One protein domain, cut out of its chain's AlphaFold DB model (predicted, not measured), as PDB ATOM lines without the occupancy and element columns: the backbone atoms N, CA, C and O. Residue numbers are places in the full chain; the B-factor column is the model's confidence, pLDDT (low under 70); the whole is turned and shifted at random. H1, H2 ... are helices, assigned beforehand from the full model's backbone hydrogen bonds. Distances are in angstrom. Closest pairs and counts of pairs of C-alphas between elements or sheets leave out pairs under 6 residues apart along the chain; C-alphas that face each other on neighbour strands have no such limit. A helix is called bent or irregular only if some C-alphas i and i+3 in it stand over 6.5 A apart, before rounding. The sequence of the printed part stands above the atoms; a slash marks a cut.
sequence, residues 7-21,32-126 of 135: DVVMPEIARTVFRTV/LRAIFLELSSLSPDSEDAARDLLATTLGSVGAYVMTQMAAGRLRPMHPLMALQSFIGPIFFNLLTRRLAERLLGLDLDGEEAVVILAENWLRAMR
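What this domain is: This is residues 7 to 21 and 32 to 126 of the 135 residues of an uncharacterized protein of Actinobacteria bacterium 13_1_40CM_2_65_8 (UniProt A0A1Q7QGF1). A long kinked helix, H4, meets the long helix H3 in a V, and the short helix H2 folds back from the far end of H3 towards H4, so that the three outline a nearly closed triangle with an open middle. On the H4 side of this triangle H5 folds back along H4 as a helical hairpin, and H1 packs along H5 and crosses H4. The printed part has 110 residues with five named helices, H1 to H5 in order, and no named strand; the class is all helix. It is compact, with a radius of gyration of the C-alphas of 15.2 A, yet flat, spanning 44 by 38 by 19 A.

How they stand to each other: H1, residues 7 to 21, touches H5, residues 110 to 124, closest at the C-alphas of Pro 11 and Val 115, 5.2 A apart; they run opposite ways at a shallow tilt of 34 degrees, only just short of steep. H1 only just touches the hub H4, residues 79 to 104, with 3 pairs of C-alphas within 8 A, the closest being Ala 14 and Ile 90 at 7.3 A; H4 uses residues 90 to 94 alone. H2, residues 32 to 41, touches residues 46 to 50 alone of H3, residues 44 to 70, closest at the C-alphas of Leu 39 and Ser 46, 5.7 A apart. H2 and H4 are close but not clearly touching, with the C-alphas of Arg 33 and Leu 95 7.3 A apart. H3 touches H4 with residues 61 to 66 alone, closest at the C-alphas of Gly 62 and Pro 79, 6.2 A apart; their steep tilt of 68 degrees is only just short of about perpendicular. H4 and H5 form a helical hairpin, closest at the C-alphas of Ile 90 and Val 114, 5.7 A apart. H5 is apart from H2 and H3. Every O i to N i+4 pair is within hydrogen-bond range in H2 and H5; the counts are 10 of 11 in H1, 20 of 23 in H3 and 18 of 22 in H4.

Where its parts are: H1 begins at C-alpha 7 (113.530, 104.774, 149.603) and is 22.2 A long; H2 is 14.5 A long. H3 measures 36.1 A, with a kink of 33 degrees near residue 64. H4 begins at C-alpha 79 (99.476, 97.289, 142.266) and measures 34.9 A; it has a kink of 51 degrees near residue 98 and is irregular, with C-alphas 95 and 98 7.6 A apart. H5, 21.5 A long, ends at C-alpha 124 (101.826, 107.399, 151.547).

The domain as a whole: The C-alphas of Ala 71 and Leu 103 are the two farthest apart, at 44.4 A. Residues 22 to 31 are not printed, and C-alphas 21 and 32 are 7.7 A apart across this cut. Of the links printed whole, H2 to H3 and H4 to H5 are tight and H3 to H4 is short. The mean pLDDT of the printed part is 90.5, and no printed residue is under 70.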
ATOM      1  N   ASP A   7     112.975 103.435 149.374       96.38
ATOM      2  CA  ASP A   7     113.530 104.774 149.603       96.38
ATOM      3  C   ASP A   7     114.742 105.097 148.719       96.38
ATOM      4  O   ASP A   7     114.997 106.263 148.434       96.38
ATOM      5  N   VAL A   8     115.439 104.078 148.217       95.81
ATOM      6  CA  VAL A   8     116.504 104.232 147.219       95.81
ATOM      7  C   VAL A   8     115.944 104.107 145.804       95.81
ATOM      8  O   VAL A   8     116.227 104.933 144.938       95.81
ATOM      9  N   VAL A   9     115.135 103.076 145.550       95.81
ATOM     10  CA  VAL A   9     114.721 102.721 144.183       95.81
ATOM     11  C   VAL A   9     113.729 103.725 143.599       95.81
ATOM     12  O   VAL A   9     113.881 104.133 142.447       95.81
ATOM     13  N   MET A  10     112.712 104.134 144.362       96.56
ATOM     14  CA  MET A  10     111.626 104.957 143.822       96.56
ATOM     15  C   MET A  10     112.092 106.375 143.447       96.56
ATOM     16  O   MET A  10     111.764 106.820 142.343       96.56
ATOM     17  N   PRO A  11     112.904 107.077 144.265       97.44
ATOM     18  CA  PRO A  11     113.460 108.367 143.863       97.44
ATOM     19  C   PRO A  11     114.393 108.263 142.650       97.44
ATOM     20  O   PRO A  11     114.335 109.117 141.768       97.44
ATOM     21  N   GLU A  12     115.202 107.204 142.542       96.19
ATOM     22  CA  GLU A  12     116.068 106.998 141.370       96.19
ATOM     23  C   GLU A  12     115.280 106.737 140.082       96.19
ATOM     24  O   GLU A  12     115.652 107.243 139.017       96.19
ATOM     25  N   ILE A  13     114.153 106.019 140.157       95.12
ATOM     26  CA  ILE A  13     113.235 105.889 139.016       95.12
ATOM     27  C   ILE A  13     112.730 107.275 138.597       95.12
ATOM     28  O   ILE A  13     112.788 107.612 137.413       95.12
ATOM     29  N   ALA A  14     112.288 108.104 139.548       96.81
ATOM     30  CA  ALA A  14     111.789 109.448 139.259       96.81
ATOM     31  C   ALA A  14     112.860 110.340 138.600       96.81
ATOM     32  O   ALA A  14     112.596 110.943 137.553       96.81
ATOM     33  N   ARG A  15     114.092 110.350 139.136       96.00
ATOM     34  CA  ARG A  15     115.243 111.058 138.539       96.00
ATOM     35  C   ARG A  15     115.531 110.571 137.126       96.00
ATOM     36  O   ARG A  15     115.708 111.376 136.214       96.00
ATOM     37  N   THR A  16     115.542 109.256 136.921       94.25
ATOM     38  CA  THR A  16     115.808 108.654 135.608       94.25
ATOM     39  C   THR A  16     114.761 109.073 134.579       94.25
ATOM     40  O   THR A  16     115.112 109.436 133.454       94.25
ATOM     41  N   VAL A  17     113.479 109.093 134.962       92.50
ATOM     42  CA  VAL A  17     112.395 109.584 134.101       92.50
ATOM     43  C   VAL A  17     112.604 111.062 133.766       92.50
ATOM     44  O   VAL A  17     112.574 111.425 132.588       92.50
ATOM     45  N   PHE A  18     112.887 111.909 134.760       94.06
ATOM     46  CA  PHE A  18     113.144 113.331 134.523       94.06
ATOM     47  C   PHE A  18     114.321 113.550 133.569       94.06
ATOM     48  O   PHE A  18     114.162 114.217 132.547       94.06
ATOM     49  N   ARG A  19     115.473 112.922 133.827       93.06
ATOM     50  CA  ARG A  19     116.669 113.020 132.972       93.06
ATOM     51  C   ARG A  19     116.428 112.475 131.564       93.06
ATOM     52  O   ARG A  19     116.988 112.994 130.606       93.06
ATOM     53  N   THR A  20     115.563 111.477 131.400       91.00
ATOM     54  CA  THR A  20     115.182 110.973 130.070       91.00
ATOM     55  C   THR A  20     114.382 112.009 129.276       91.00
ATOM     56  O   THR A  20     114.535 112.115 128.058       91.00
ATOM     57  N   VAL A  21     113.532 112.784 129.953       91.06
ATOM     58  CA  VAL A  21     112.664 113.784 129.315       91.06
ATOM     59  C   VAL A  21     113.371 115.132 129.132       91.06
ATOM     60  O   VAL A  21     113.181 115.774 128.098       91.06
ATOM     61  N   LEU A  32     106.783 112.898 124.643       90.06
ATOM     62  CA  LEU A  32     105.935 112.508 125.772       90.06
ATOM     63  C   LEU A  32     104.480 112.970 125.585       90.06
ATOM     64  O   LEU A  32     103.546 112.209 125.823       90.06
ATOM     65  N   ARG A  33     104.293 114.212 125.119       90.06
ATOM     66  CA  ARG A  33     102.972 114.782 124.812       90.06
ATOM     67  C   ARG A  33     102.284 114.059 123.660       90.06
ATOM     68  O   ARG A  33     101.094 113.786 123.764       90.06
ATOM     69  N   ALA A  34     103.019 113.746 122.594       89.31
ATOM     70  CA  ALA A  34     102.478 113.006 121.457       89.31
ATOM     71  C   ALA A  34     102.001 111.609 121.877       89.31
ATOM     72  O   ALA A  34     100.861 111.262 121.603       89.31
ATOM     73  N   ILE A  35     102.818 110.865 122.632       85.06
ATOM     74  CA  ILE A  35     102.451 109.539 123.160       85.06
ATOM     75  C   ILE A  35     101.193 109.624 124.031       85.06
ATOM     76  O   ILE A  35     100.296 108.800 123.898       85.06
ATOM     77  N   PHE A  36     101.097 110.628 124.908       85.81
ATOM     78  CA  PHE A  36      99.920 110.809 125.760       85.81
ATOM     79  C   PHE A  36      98.633 111.038 124.961       85.81
ATOM     80  O   PHE A  36      97.603 110.435 125.263       85.81
ATOM     81  N   LEU A  37      98.690 111.909 123.951       86.38
ATOM     82  CA  LEU A  37      97.549 112.199 123.083       86.38
ATOM     83  C   LEU A  37      97.153 110.974 122.256       86.38
ATOM     84  O   LEU A  37      95.971 110.655 122.177       86.38
ATOM     85  N   GLU A  38      98.142 110.271 121.711       84.56
ATOM     86  CA  GLU A  38      97.948 109.064 120.910       84.56
ATOM     87  C   GLU A  38      97.266 107.959 121.728       84.56
ATOM     88  O   GLU A  38      96.220 107.448 121.336       84.56
ATOM     89  N   LEU A  39      97.780 107.668 122.929       80.31
ATOM     90  CA  LEU A  39      97.180 106.699 123.854       80.31
ATOM     91  C   LEU A  39      95.761 107.091 124.284       80.31
ATOM     92  O   LEU A  39      94.922 106.222 124.510       80.31
ATOM     93  N   SER A  40      95.476 108.391 124.383       80.31
ATOM     94  CA  SER A  40      94.140 108.890 124.732       80.31
ATOM     95  C   SER A  40      93.140 108.773 123.580       80.31
ATOM     96  O   SER A  40      91.937 108.850 123.815       80.31
ATOM     97  N   SER A  41      93.618 108.601 122.344       78.56
ATOM     98  CA  SER A  41      92.767 108.478 121.158       78.56
ATOM     99  C   SER A  41      92.143 107.085 121.005       78.56
ATOM    100  O   SER A  41      91.149 106.956 120.293       78.56
ATOM    101  N   LEU A  42      92.697 106.069 121.691       70.56
ATOM    102  CA  LEU A  42      92.268 104.663 121.637       70.56
ATOM    103  C   LEU A  42      92.138 104.126 120.201       70.56
ATOM    104  O   LEU A  42      91.225 103.359 119.894       70.56
ATOM    105  N   SER A  43      93.026 104.545 119.295       77.25
ATOM    106  CA  SER A  43      93.067 103.935 117.969       77.25
ATOM    107  C   SER A  43      93.564 102.480 118.070       77.25
ATOM    108  O   SER A  43      94.344 102.172 118.978       77.25
ATOM    109  N   PRO A  44      93.163 101.581 117.152       72.56
ATOM    110  CA  PRO A  44      93.610 100.186 117.166       72.56
ATOM    111  C   PRO A  44      95.141 100.039 117.179       72.56
ATOM    112  O   PRO A  44      95.669  99.220 117.925       72.56
ATOM    113  N   ASP A  45      95.853 100.888 116.432       73.31
ATOM    114  CA  ASP A  45      97.322 100.890 116.382       73.31
ATOM    115  C   ASP A  45      97.942 101.365 117.711       73.31
ATOM    116  O   ASP A  45      99.025 100.928 118.107       73.31
ATOM    117  N   SER A  46      97.247 102.247 118.434       77.69
ATOM    118  CA  SER A  46      97.679 102.742 119.743       77.69
ATOM    119  C   SER A  46      97.428 101.711 120.853       77.69
ATOM    120  O   SER A  46      98.154 101.709 121.848       77.69
ATOM    121  N   GLU A  47      96.421 100.839 120.712       79.50
ATOM    122  CA  GLU A  47      96.068  99.832 121.722       79.50
ATOM    123  C   GLU A  47      97.157  98.774 121.918       79.50
ATOM    124  O   GLU A  47      97.496  98.457 123.061       79.50
ATOM    125  N   ASP A  48      97.717  98.236 120.836       80.88
ATOM    126  CA  ASP A  48      98.758  97.204 120.924       80.88
ATOM    127  C   ASP A  48     100.028  97.769 121.573       80.88
ATOM    128  O   ASP A  48     100.558  97.202 122.534       80.88
ATOM    129  N   ALA A  49     100.441  98.969 121.152       79.38
ATOM    130  CA  ALA A  49     101.549  99.686 121.775       79.38
ATOM    131  C   ALA A  49     101.281 100.004 123.262       79.38
ATOM    132  O   ALA A  49     102.187  99.909 124.098       79.38
ATOM    133  N   ALA A  50     100.038 100.350 123.620       80.12
ATOM    134  CA  ALA A  50      99.639 100.572 125.009       80.12
ATOM    135  C   ALA A  50      99.743  99.291 125.844       80.12
ATOM    136  O   ALA A  50     100.258  99.333 126.966       80.12
ATOM    137  N   ARG A  51      99.272  98.154 125.312       81.75
ATOM    138  CA  ARG A  51      99.341  96.850 125.992       81.75
ATOM    139  C   ARG A  51     100.781  96.456 126.275       81.75
ATOM    140  O   ARG A  51     101.079  96.103 127.416       81.75
ATOM    141  N   ASP A  52     101.668  96.586 125.297       83.94
ATOM    142  CA  ASP A  52     103.085  96.249 125.457       83.94
ATOM    143  C   ASP A  52     103.773  97.138 126.500       83.94
ATOM    144  O   ASP A  52     104.514  96.652 127.368       83.94
ATOM    145  N   LEU A  53     103.486  98.444 126.477       81.81
ATOM    146  CA  LEU A  53     104.012  99.392 127.458       81.81
ATOM    147  C   LEU A  53     103.514  99.079 128.876       81.81
ATOM    148  O   LEU A  53     104.302  99.077 129.831       81.81
ATOM    149  N   LEU A  54     102.214  98.806 129.024       80.00
ATOM    150  CA  LEU A  54     101.603  98.440 130.301       80.00
ATOM    151  C   LEU A  54     102.174  97.121 130.826       80.00
ATOM    152  O   LEU A  54     102.567  97.061 131.992       80.00
ATOM    153  N   ALA A  55     102.288  96.098 129.977       83.31
ATOM    154  CA  ALA A  55     102.861  94.803 130.335       83.31
ATOM    155  C   ALA A  55     104.320  94.942 130.790       83.31
ATOM    156  O   ALA A  55     104.702  94.399 131.828       83.31
ATOM    157  N   THR A  56     105.118  95.741 130.077       83.31
ATOM    158  CA  THR A  56     106.521  96.001 130.428       83.31
ATOM    159  C   THR A  56     106.645  96.758 131.753       83.31
ATOM    160  O   THR A  56     107.458  96.401 132.614       83.31
ATOM    161  N   THR A  57     105.821  97.788 131.963       80.44
ATOM    162  CA  THR A  57     105.831  98.598 133.195       80.44
ATOM    163  C   THR A  57     105.381  97.775 134.404       80.44
ATOM    164  O   THR A  57     106.012  97.813 135.464       80.44
ATOM    165  N   LEU A  58     104.320  96.981 134.245       77.50
ATOM    166  CA  LEU A  58     103.794  96.122 135.303       77.50
ATOM    167  C   LEU A  58     104.748  94.955 135.607       77.50
ATOM    168  O   LEU A  58     104.992  94.656 136.776       77.50
ATOM    169  N   GLY A  59     105.350  94.349 134.580       80.94
ATOM    170  CA  GLY A  59     106.331  93.267 134.719       80.94
ATOM    171  C   GLY A  59     107.655  93.700 135.360       80.94
ATOM    172  O   GLY A  59     108.359  92.868 135.933       80.94
ATOM    173  N   SER A  60     107.985  94.994 135.312       86.06
ATOM    174  CA  SER A  60     109.193  95.555 135.925       86.06
ATOM    175  C   SER A  60     108.896  96.246 137.262       86.06
ATOM    176  O   SER A  60     109.054  95.639 138.325       86.06
ATOM    177  N   VAL A  61     108.449  97.504 137.228       88.19
ATOM    178  CA  VAL A  61     108.201  98.330 138.421       88.19
ATOM    179  C   VAL A  61     107.060  97.751 139.256       88.19
ATOM    180  O   VAL A  61     107.170  97.692 140.479       88.19
ATOM    181  N   GLY A  62     106.001  97.251 138.612       90.69
ATOM    182  CA  GLY A  62     104.893  96.599 139.314       90.69
ATOM    183  C   GLY A  62     105.341  95.367 140.100       90.69
ATOM    184  O   GLY A  62     105.046  95.256 141.288       90.69
ATOM    185  N   ALA A  63     106.125  94.482 139.479       91.81
ATOM    186  CA  ALA A  63     106.689  93.307 140.144       91.81
ATOM    187  C   ALA A  63     107.592  93.680 141.332       91.81
ATOM    188  O   ALA A  63     107.515  93.045 142.388       91.81
ATOM    189  N   TYR A  64     108.408  94.730 141.192       94.00
ATOM    190  CA  TYR A  64     109.196  95.263 142.305       94.00
ATOM    191  C   TYR A  64     108.289  95.715 143.455       94.00
ATOM    192  O   TYR A  64     108.441  95.222 144.569       94.00
ATOM    193  N   VAL A  65     107.306  96.577 143.183       95.19
ATOM    194  CA  VAL A  65     106.380  97.101 144.200       95.19
ATOM    195  C   VAL A  65     105.636  95.971 144.915       95.19
ATOM    196  O   VAL A  65     105.621  95.947 146.143       95.19
ATOM    197  N   MET A  66     105.110  94.988 144.179       94.94
ATOM    198  CA  MET A  66     104.457  93.810 144.768       94.94
ATOM    199  C   MET A  66     105.398  93.019 145.684       94.94
ATOM    200  O   MET A  66     105.002  92.612 146.773       94.94
ATOM    201  N   THR A  67     106.659  92.841 145.281       94.75
ATOM    202  CA  THR A  67     107.670  92.164 146.112       94.75
ATOM    203  C   THR A  67     107.922  92.929 147.414       94.75
ATOM    204  O   THR A  67     108.041  92.332 148.481       94.75
ATOM    205  N   GLN A  68     107.983  94.260 147.349       95.75
ATOM    206  CA  GLN A  68     108.210  95.110 148.519       95.75
ATOM    207  C   GLN A  68     106.997  95.135 149.465       95.75
ATOM    208  O   GLN A  68     107.182  95.148 150.682       95.75
ATOM    209  N   MET A  69     105.776  95.078 148.923       96.06
ATOM    210  CA  MET A  69     104.542  94.906 149.700       96.06
ATOM    211  C   MET A  69     104.520  93.557 150.422       96.06
ATOM    212  O   MET A  69     104.291  93.508 151.626       96.06
ATOM    213  N   ALA A  70     104.826  92.468 149.709       95.00
ATOM    214  CA  ALA A  70     104.886  91.127 150.290       95.00
ATOM    215  C   ALA A  70     105.953  91.010 151.392       95.00
ATOM    216  O   ALA A  70     105.788  90.245 152.337       95.00
ATOM    217  N   ALA A  71     107.031  91.791 151.293       94.25
ATOM    218  CA  ALA A  71     108.078  91.875 152.308       94.25
ATOM    219  C   ALA A  71     107.744  92.823 153.480       94.25
ATOM    220  O   ALA A  71     108.619  93.076 154.308       94.25
ATOM    221  N   GLY A  72     106.538  93.401 153.530       95.38
ATOM    222  CA  GLY A  72     106.121  94.332 154.585       95.38
ATOM    223  C   GLY A  72     106.862  95.672 154.580       95.38
ATOM    224  O   GLY A  72     106.806  96.408 155.559       95.38
ATOM    225  N   ARG A  73     107.579  96.004 153.496       95.31
ATOM    226  CA  ARG A  73     108.313  97.278 153.355       95.31
ATOM    227  C   ARG A  73     107.456  98.392 152.757       95.31
ATOM    228  O   ARG A  73     107.797  99.561 152.903       95.31
ATOM    229  N   LEU A  74     106.351  98.031 152.109       96.94
ATOM    230  CA  LEU A  74     105.304  98.937 151.639       96.94
ATOM    231  C   LEU A  74     103.944  98.441 152.140       96.94
ATOM    232  O   LEU A  74     103.756  97.234 152.297       96.94
ATOM    233  N   ARG A  75     102.985  99.350 152.336       97.12
ATOM    234  CA  ARG A  75     101.599  98.981 152.649       97.12
ATOM    235  C   ARG A  75     101.002  98.101 151.541       97.12
ATOM    236  O   ARG A  75     101.260  98.371 150.359       97.12
ATOM    237  N   PRO A  76     100.166  97.108 151.875       96.31
ATOM    238  CA  PRO A  76      99.385  96.384 150.881       96.31
ATOM    239  C   PRO A  76      98.475  97.344 150.105       96.31
ATOM    240  O   PRO A  76      97.694  98.095 150.681       96.31
ATOM    241  N   MET A  77      98.576  97.343 148.779       94.81
ATOM    242  CA  MET A  77      97.725  98.152 147.906       94.81
ATOM    243  C   MET A  77      97.567  97.442 146.567       94.81
ATOM    244  O   MET A  77      98.473  96.737 146.123       94.81
ATOM    245  N   HIS A  78      96.443  97.662 145.883       93.38
ATOM    246  CA  HIS A  78      96.292  97.193 144.510       93.38
ATOM    247  C   HIS A  78      97.456  97.728 143.638       93.38
ATOM    248  O   HIS A  78      97.635  98.950 143.575       93.38
ATOM    249  N   PRO A  79      98.233  96.876 142.933       90.50
ATOM    250  CA  PRO A  79      99.476  97.289 142.266       90.50
ATOM    251  C   PRO A  79      99.279  98.407 141.245       90.50
ATOM    252  O   PRO A  79     100.082  99.335 141.170       90.50
ATOM    253  N   LEU A  80      98.166  98.368 140.504       90.38
ATOM    254  CA  LEU A  80      97.825  99.426 139.553       90.38
ATOM    255  C   LEU A  80      97.639 100.784 140.242       90.38
ATOM    256  O   LEU A  80      98.087 101.795 139.717       90.38
ATOM    257  N   MET A  81      97.033 100.817 141.432       94.75
ATOM    258  CA  MET A  81      96.818 102.063 142.175       94.75
ATOM    259  C   MET A  81      98.125 102.583 142.779       94.75
ATOM    260  O   MET A  81      98.375 103.791 142.778       94.75
ATOM    261  N   ALA A  82      98.993 101.681 143.240       95.38
ATOM    262  CA  ALA A  82     100.333 102.034 143.698       95.38
ATOM    263  C   ALA A  82     101.162 102.652 142.557       95.38
ATOM    264  O   ALA A  82     101.756 103.712 142.734       95.38
ATOM    265  N   LEU A  83     101.129 102.060 141.360       93.94
ATOM    266  CA  LEU A  83     101.803 102.618 140.184       93.94
ATOM    267  C   LEU A  83     101.178 103.937 139.725       93.94
ATOM    268  O   LEU A  83     101.902 104.896 139.474       93.94
ATOM    269  N   GLN A  84      99.851 104.023 139.640       93.12
ATOM    270  CA  GLN A  84      99.163 105.229 139.178       93.12
ATOM    271  C   GLN A  84      99.417 106.428 140.102       93.12
ATOM    272  O   GLN A  84      99.662 107.532 139.617       93.12
ATOM    273  N   SER A  85      99.418 106.213 141.421       96.38
ATOM    274  CA  SER A  85      99.730 107.261 142.403       96.38
ATOM    275  C   SER A  85     101.194 107.710 142.375       96.38
ATOM    276  O   SER A  85     101.482 108.830 142.791       96.38
ATOM    277  N   PHE A  86     102.110 106.886 141.859       96.88
ATOM    278  CA  PHE A  86     103.504 107.270 141.621       96.88
ATOM    279  C   PHE A  86     103.669 108.010 140.284       96.88
ATOM    280  O   PHE A  86     104.225 109.106 140.228       96.88
ATOM    281  N   ILE A  87     103.155 107.424 139.199       93.88
ATOM    282  CA  ILE A  87     103.347 107.907 137.825       93.88
ATOM    283  C   ILE A  87     102.589 109.213 137.585       93.88
ATOM    284  O   ILE A  87     103.149 110.139 137.001       93.88
ATOM    285  N   GLY A  88     101.333 109.304 138.029       94.00
ATOM    286  CA  GLY A  88     100.443 110.426 137.725       94.00
ATOM    287  C   GLY A  88     101.028 111.794 138.099       94.00
ATOM    288  O   GLY A  88     101.168 112.640 137.214       94.00
ATOM    289  N   PRO A  89     101.424 112.022 139.368       96.69
ATOM    290  CA  PRO A  89     102.005 113.295 139.786       96.69
ATOM    291  C   PRO A  89     103.303 113.639 139.049       96.69
ATOM    292  O   PRO A  89     103.480 114.783 138.630       96.69
ATOM    293  N   ILE A  90     104.195 112.660 138.844       96.00
ATOM    294  CA  ILE A  90     105.453 112.862 138.105       96.00
ATOM    295  C   ILE A  90     105.142 113.290 136.671       96.00
ATOM    296  O   ILE A  90     105.672 114.288 136.186       96.00
ATOM    297  N   PHE A  91     104.245 112.573 136.002       93.69
ATOM    298  CA  PHE A  91     103.858 112.856 134.627       93.69
ATOM    299  C   PHE A  91     103.217 114.241 134.481       93.69
ATOM    300  O   PHE A  91     103.600 115.016 133.604       93.69
ATOM    301  N   PHE A  92     102.292 114.585 135.381       93.62
ATOM    302  CA  PHE A  92     101.662 115.903 135.424       93.62
ATOM    303  C   PHE A  92     102.695 117.020 135.615       93.62
ATOM    304  O   PHE A  92     102.670 118.005 134.872       93.62
ATOM    305  N   ASN A  93     103.638 116.846 136.547       94.00
ATOM    306  CA  ASN A  93     104.734 117.789 136.765       94.00
ATOM    307  C   ASN A  93     105.556 117.993 135.483       94.00
ATOM    308  O   ASN A  93     105.748 119.126 135.052       94.00
ATOM    309  N   LEU A  94     105.967 116.912 134.809       93.44
ATOM    310  CA  LEU A  94     106.729 117.007 133.556       93.44
ATOM    311  C   LEU A  94     105.953 117.766 132.469       93.44
ATOM    312  O   LEU A  94     106.513 118.619 131.786       93.44
ATOM    313  N   LEU A  95     104.656 117.498 132.308       92.19
ATOM    314  CA  LEU A  95     103.843 118.153 131.281       92.19
ATOM    315  C   LEU A  95     103.643 119.651 131.530       92.19
ATOM    316  O   LEU A  95     103.634 120.435 130.569       92.19
ATOM    317  N   THR A  96     103.479 120.026 132.799       90.44
ATOM    318  CA  THR A  96     103.069 121.371 133.221       90.44
ATOM    319  C   THR A  96     104.226 122.255 133.682       90.44
ATOM    320  O   THR A  96     104.042 123.467 133.756       90.44
ATOM    321  N   ARG A  97     105.439 121.717 133.883       90.19
ATOM    322  CA  ARG A  97     106.604 122.469 134.388       90.19
ATOM    323  C   ARG A  97     106.848 123.789 133.659       90.19
ATOM    324  O   ARG A  97     106.862 124.845 134.276       90.19
ATOM    325  N   ARG A  98     106.953 123.761 132.324       86.25
ATOM    326  CA  ARG A  98     107.185 124.989 131.535       86.25
ATOM    327  C   ARG A  98     106.043 126.001 131.633       86.25
ATOM    328  O   ARG A  98     106.270 127.184 131.404       86.25
ATOM    329  N   LEU A  99     104.820 125.540 131.896       87.62
ATOM    330  CA  LEU A  99     103.676 126.418 132.118       87.62
ATOM    331  C   LEU A  99     103.815 127.114 133.474       87.62
ATOM    332  O   LEU A  99     103.677 128.330 133.539       87.62
ATOM    333  N   ALA A 100     104.150 126.354 134.519       88.00
ATOM    334  CA  ALA A 100     104.390 126.875 135.860       88.00
ATOM    335  C   ALA A 100     105.545 127.894 135.885       88.00
ATOM    336  O   ALA A 100     105.374 128.994 136.401       88.00
ATOM    337  N   GLU A 101     106.673 127.586 135.244       89.00
ATOM    338  CA  GLU A 101     107.818 128.505 135.143       89.00
ATOM    339  C   GLU A 101     107.444 129.807 134.420       89.00
ATOM    340  O   GLU A 101     107.710 130.902 134.907       89.00
ATOM    341  N   ARG A 102     106.805 129.705 133.244       87.88
ATOM    342  CA  ARG A 102     106.549 130.870 132.381       87.88
ATOM    343  C   ARG A 102     105.383 131.733 132.832       87.88
ATOM    344  O   ARG A 102     105.422 132.937 132.608       87.88
ATOM    345  N   LEU A 103     104.325 131.124 133.365       90.69
ATOM    346  CA  LEU A 103     103.100 131.844 133.717       90.69
ATOM    347  C   LEU A 103     103.030 132.216 135.191       90.69
ATOM    348  O   LEU A 103     102.408 133.220 135.520       90.69
ATOM    349  N   LEU A 104     103.629 131.409 136.069       87.69
ATOM    350  CA  LEU A 104     103.530 131.593 137.518       87.69
ATOM    351  C   LEU A 104     104.861 132.013 138.153       87.69
ATOM    352  O   LEU A 104     104.875 132.347 139.331       87.69
ATOM    353  N   GLY A 105     105.969 132.000 137.398       87.56
ATOM    354  CA  GLY A 105     107.293 132.354 137.916       87.56
ATOM    355  C   GLY A 105     107.798 131.398 138.999       87.56
ATOM    356  O   GLY A 105     108.625 131.789 139.817       87.56
ATOM    357  N   LEU A 106     107.274 130.168 139.044       85.44
ATOM    358  CA  LEU A 106     107.692 129.160 140.014       85.44
ATOM    359  C   LEU A 106     109.033 128.567 139.577       85.44
ATOM    360  O   LEU A 106     109.098 127.874 138.561       85.44
ATOM    361  N   ASP A 107     110.077 128.840 140.354       80.81
ATOM    362  CA  ASP A 107     111.432 128.339 140.127       80.81
ATOM    363  C   ASP A 107     111.727 127.191 141.100       80.81
ATOM    364  O   ASP A 107     112.196 127.393 142.220       80.81
ATOM    365  N   LEU A 108     111.350 125.978 140.692       84.56
ATOM    366  CA  LEU A 108     111.708 124.737 141.374       84.56
ATOM    367  C   LEU A 108     112.555 123.889 140.427       84.56
ATOM    368  O   LEU A 108     112.198 123.682 139.252       84.56
ATOM    369  N   ASP A 109     113.668 123.365 140.940       90.50
ATOM    370  CA  ASP A 109     114.480 122.438 140.170       90.50
ATOM    371  C   ASP A 109     113.638 121.223 139.754       90.50
ATOM    372  O   ASP A 109     112.870 120.648 140.526       90.50
ATOM    373  N   GLY A 110     113.713 120.875 138.472       89.44
ATOM    374  CA  GLY A 110     112.821 119.872 137.901       89.44
ATOM    375  C   GLY A 110     113.145 118.463 138.377       89.44
ATOM    376  O   GLY A 110     112.228 117.649 138.523       89.44
ATOM    377  N   GLU A 111     114.424 118.188 138.631       93.75
ATOM    378  CA  GLU A 111     114.859 116.905 139.166       93.75
ATOM    379  C   GLU A 111     114.482 116.798 140.649       93.75
ATOM    380  O   GLU A 111     113.953 115.772 141.078       93.75
ATOM    381  N   GLU A 112     114.645 117.878 141.414       95.12
ATOM    382  CA  GLU A 112     114.179 117.965 142.800       95.12
ATOM    383  C   GLU A 112     112.657 117.773 142.909       95.12
ATOM    384  O   GLU A 112     112.185 116.986 143.732       95.12
ATOM    385  N   ALA A 113     111.877 118.402 142.024       95.38
ATOM    386  CA  ALA A 113     110.421 118.280 142.013       95.38
ATOM    387  C   ALA A 113     109.953 116.821 141.890       95.38
ATOM    388  O   ALA A 113     109.054 116.390 142.616       95.38
ATOM    389  N   VAL A 114     110.560 116.027 140.998       96.69
ATOM    390  CA  VAL A 114     110.174 114.613 140.840       96.69
ATOM    391  C   VAL A 114     110.624 113.744 142.017       96.69
ATOM    392  O   VAL A 114     109.942 112.769 142.338       96.69
ATOM    393  N   VAL A 115     111.716 114.107 142.698       97.38
ATOM    394  CA  VAL A 115     112.161 113.440 143.933       97.38
ATOM    395  C   VAL A 115     111.169 113.696 145.064       97.38
ATOM    396  O   VAL A 115     110.731 112.741 145.700       97.38
ATOM    397  N   ILE A 116     110.723 114.942 145.253       97.50
ATOM    398  CA  ILE A 116     109.703 115.291 146.257       97.50
ATOM    399  C   ILE A 116     108.418 114.478 146.036       97.50
ATOM    400  O   ILE A 116     107.823 113.964 146.985       97.50
ATOM    401  N   LEU A 117     107.991 114.313 144.780       98.19
ATOM    402  CA  LEU A 117     106.819 113.501 144.442       98.19
ATOM    403  C   LEU A 117     107.023 112.013 144.767       98.19
ATOM    404  O   LEU A 117     106.112 111.375 145.298       98.19
ATOM    405  N   ALA A 118     108.213 111.469 144.506       98.25
ATOM    406  CA  ALA A 118     108.559 110.098 144.876       98.25
ATOM    407  C   ALA A 118     108.581 109.895 146.400       98.25
ATOM    408  O   ALA A 118     108.072 108.895 146.904       98.25
ATOM    409  N   GLU A 119     109.114 110.856 147.152       98.06
ATOM    410  CA  GLU A 119     109.104 110.823 148.616       98.06
ATOM    411  C   GLU A 119     107.691 110.924 149.194       98.06
ATOM    412  O   GLU A 119     107.357 110.217 150.145       98.06
ATOM    413  N   ASN A 120     106.831 111.762 148.608       98.31
ATOM    414  CA  ASN A 120     105.420 111.836 148.987       98.31
ATOM    415  C   ASN A 120     104.728 110.482 148.798       98.31
ATOM    416  O   ASN A 120     103.989 110.036 149.678       98.31
ATOM    417  N   TRP A 121     105.017 109.802 147.688       98.25
ATOM    418  CA  TRP A 121     104.529 108.449 147.448       98.25
ATOM    419  C   TRP A 121     105.056 107.454 148.489       98.25
ATOM    420  O   TRP A 121     104.273 106.684 149.039       98.25
ATOM    421  N   LEU A 122     106.347 107.505 148.836       98.06
ATOM    422  CA  LEU A 122     106.934 106.641 149.870       98.06
ATOM    423  C   LEU A 122     106.282 106.847 151.239       98.06
ATOM    424  O   LEU A 122     105.985 105.873 151.929       98.06
ATOM    425  N   ARG A 123     106.007 108.100 151.622       97.50
ATOM    426  CA  ARG A 123     105.284 108.410 152.866       97.50
ATOM    427  C   ARG A 123     103.871 107.834 152.846       97.50
ATOM    428  O   ARG A 123     103.450 107.257 153.845       97.50
ATOM    429  N   ALA A 124     103.166 107.956 151.721       96.88
ATOM    430  CA  ALA A 124     101.826 107.399 151.547       96.88
ATOM    431  C   ALA A 124     101.818 105.862 151.528       96.88
ATOM    432  O   ALA A 124     100.827 105.255 151.918       96.88
ATOM    433  N   MET A 125     102.909 105.241 151.083       97.44
ATOM    434  CA  MET A 125     103.061 103.790 150.993       97.44
ATOM    435  C   MET A 125     103.733 103.160 152.209       97.44
ATOM    436  O   MET A 125     104.002 101.957 152.188       97.44
ATOM    437  N   ARG A 126     104.013 103.930 153.264       96.62
ATOM    438  CA  ARG A 126     104.549 103.381 154.508       96.62
ATOM    439  C   ARG A 126     103.593 102.297 155.033       96.62
ATOM    440  O   ARG A 126     102.392 102.552 155.022       96.62
TER     441      ARG A 126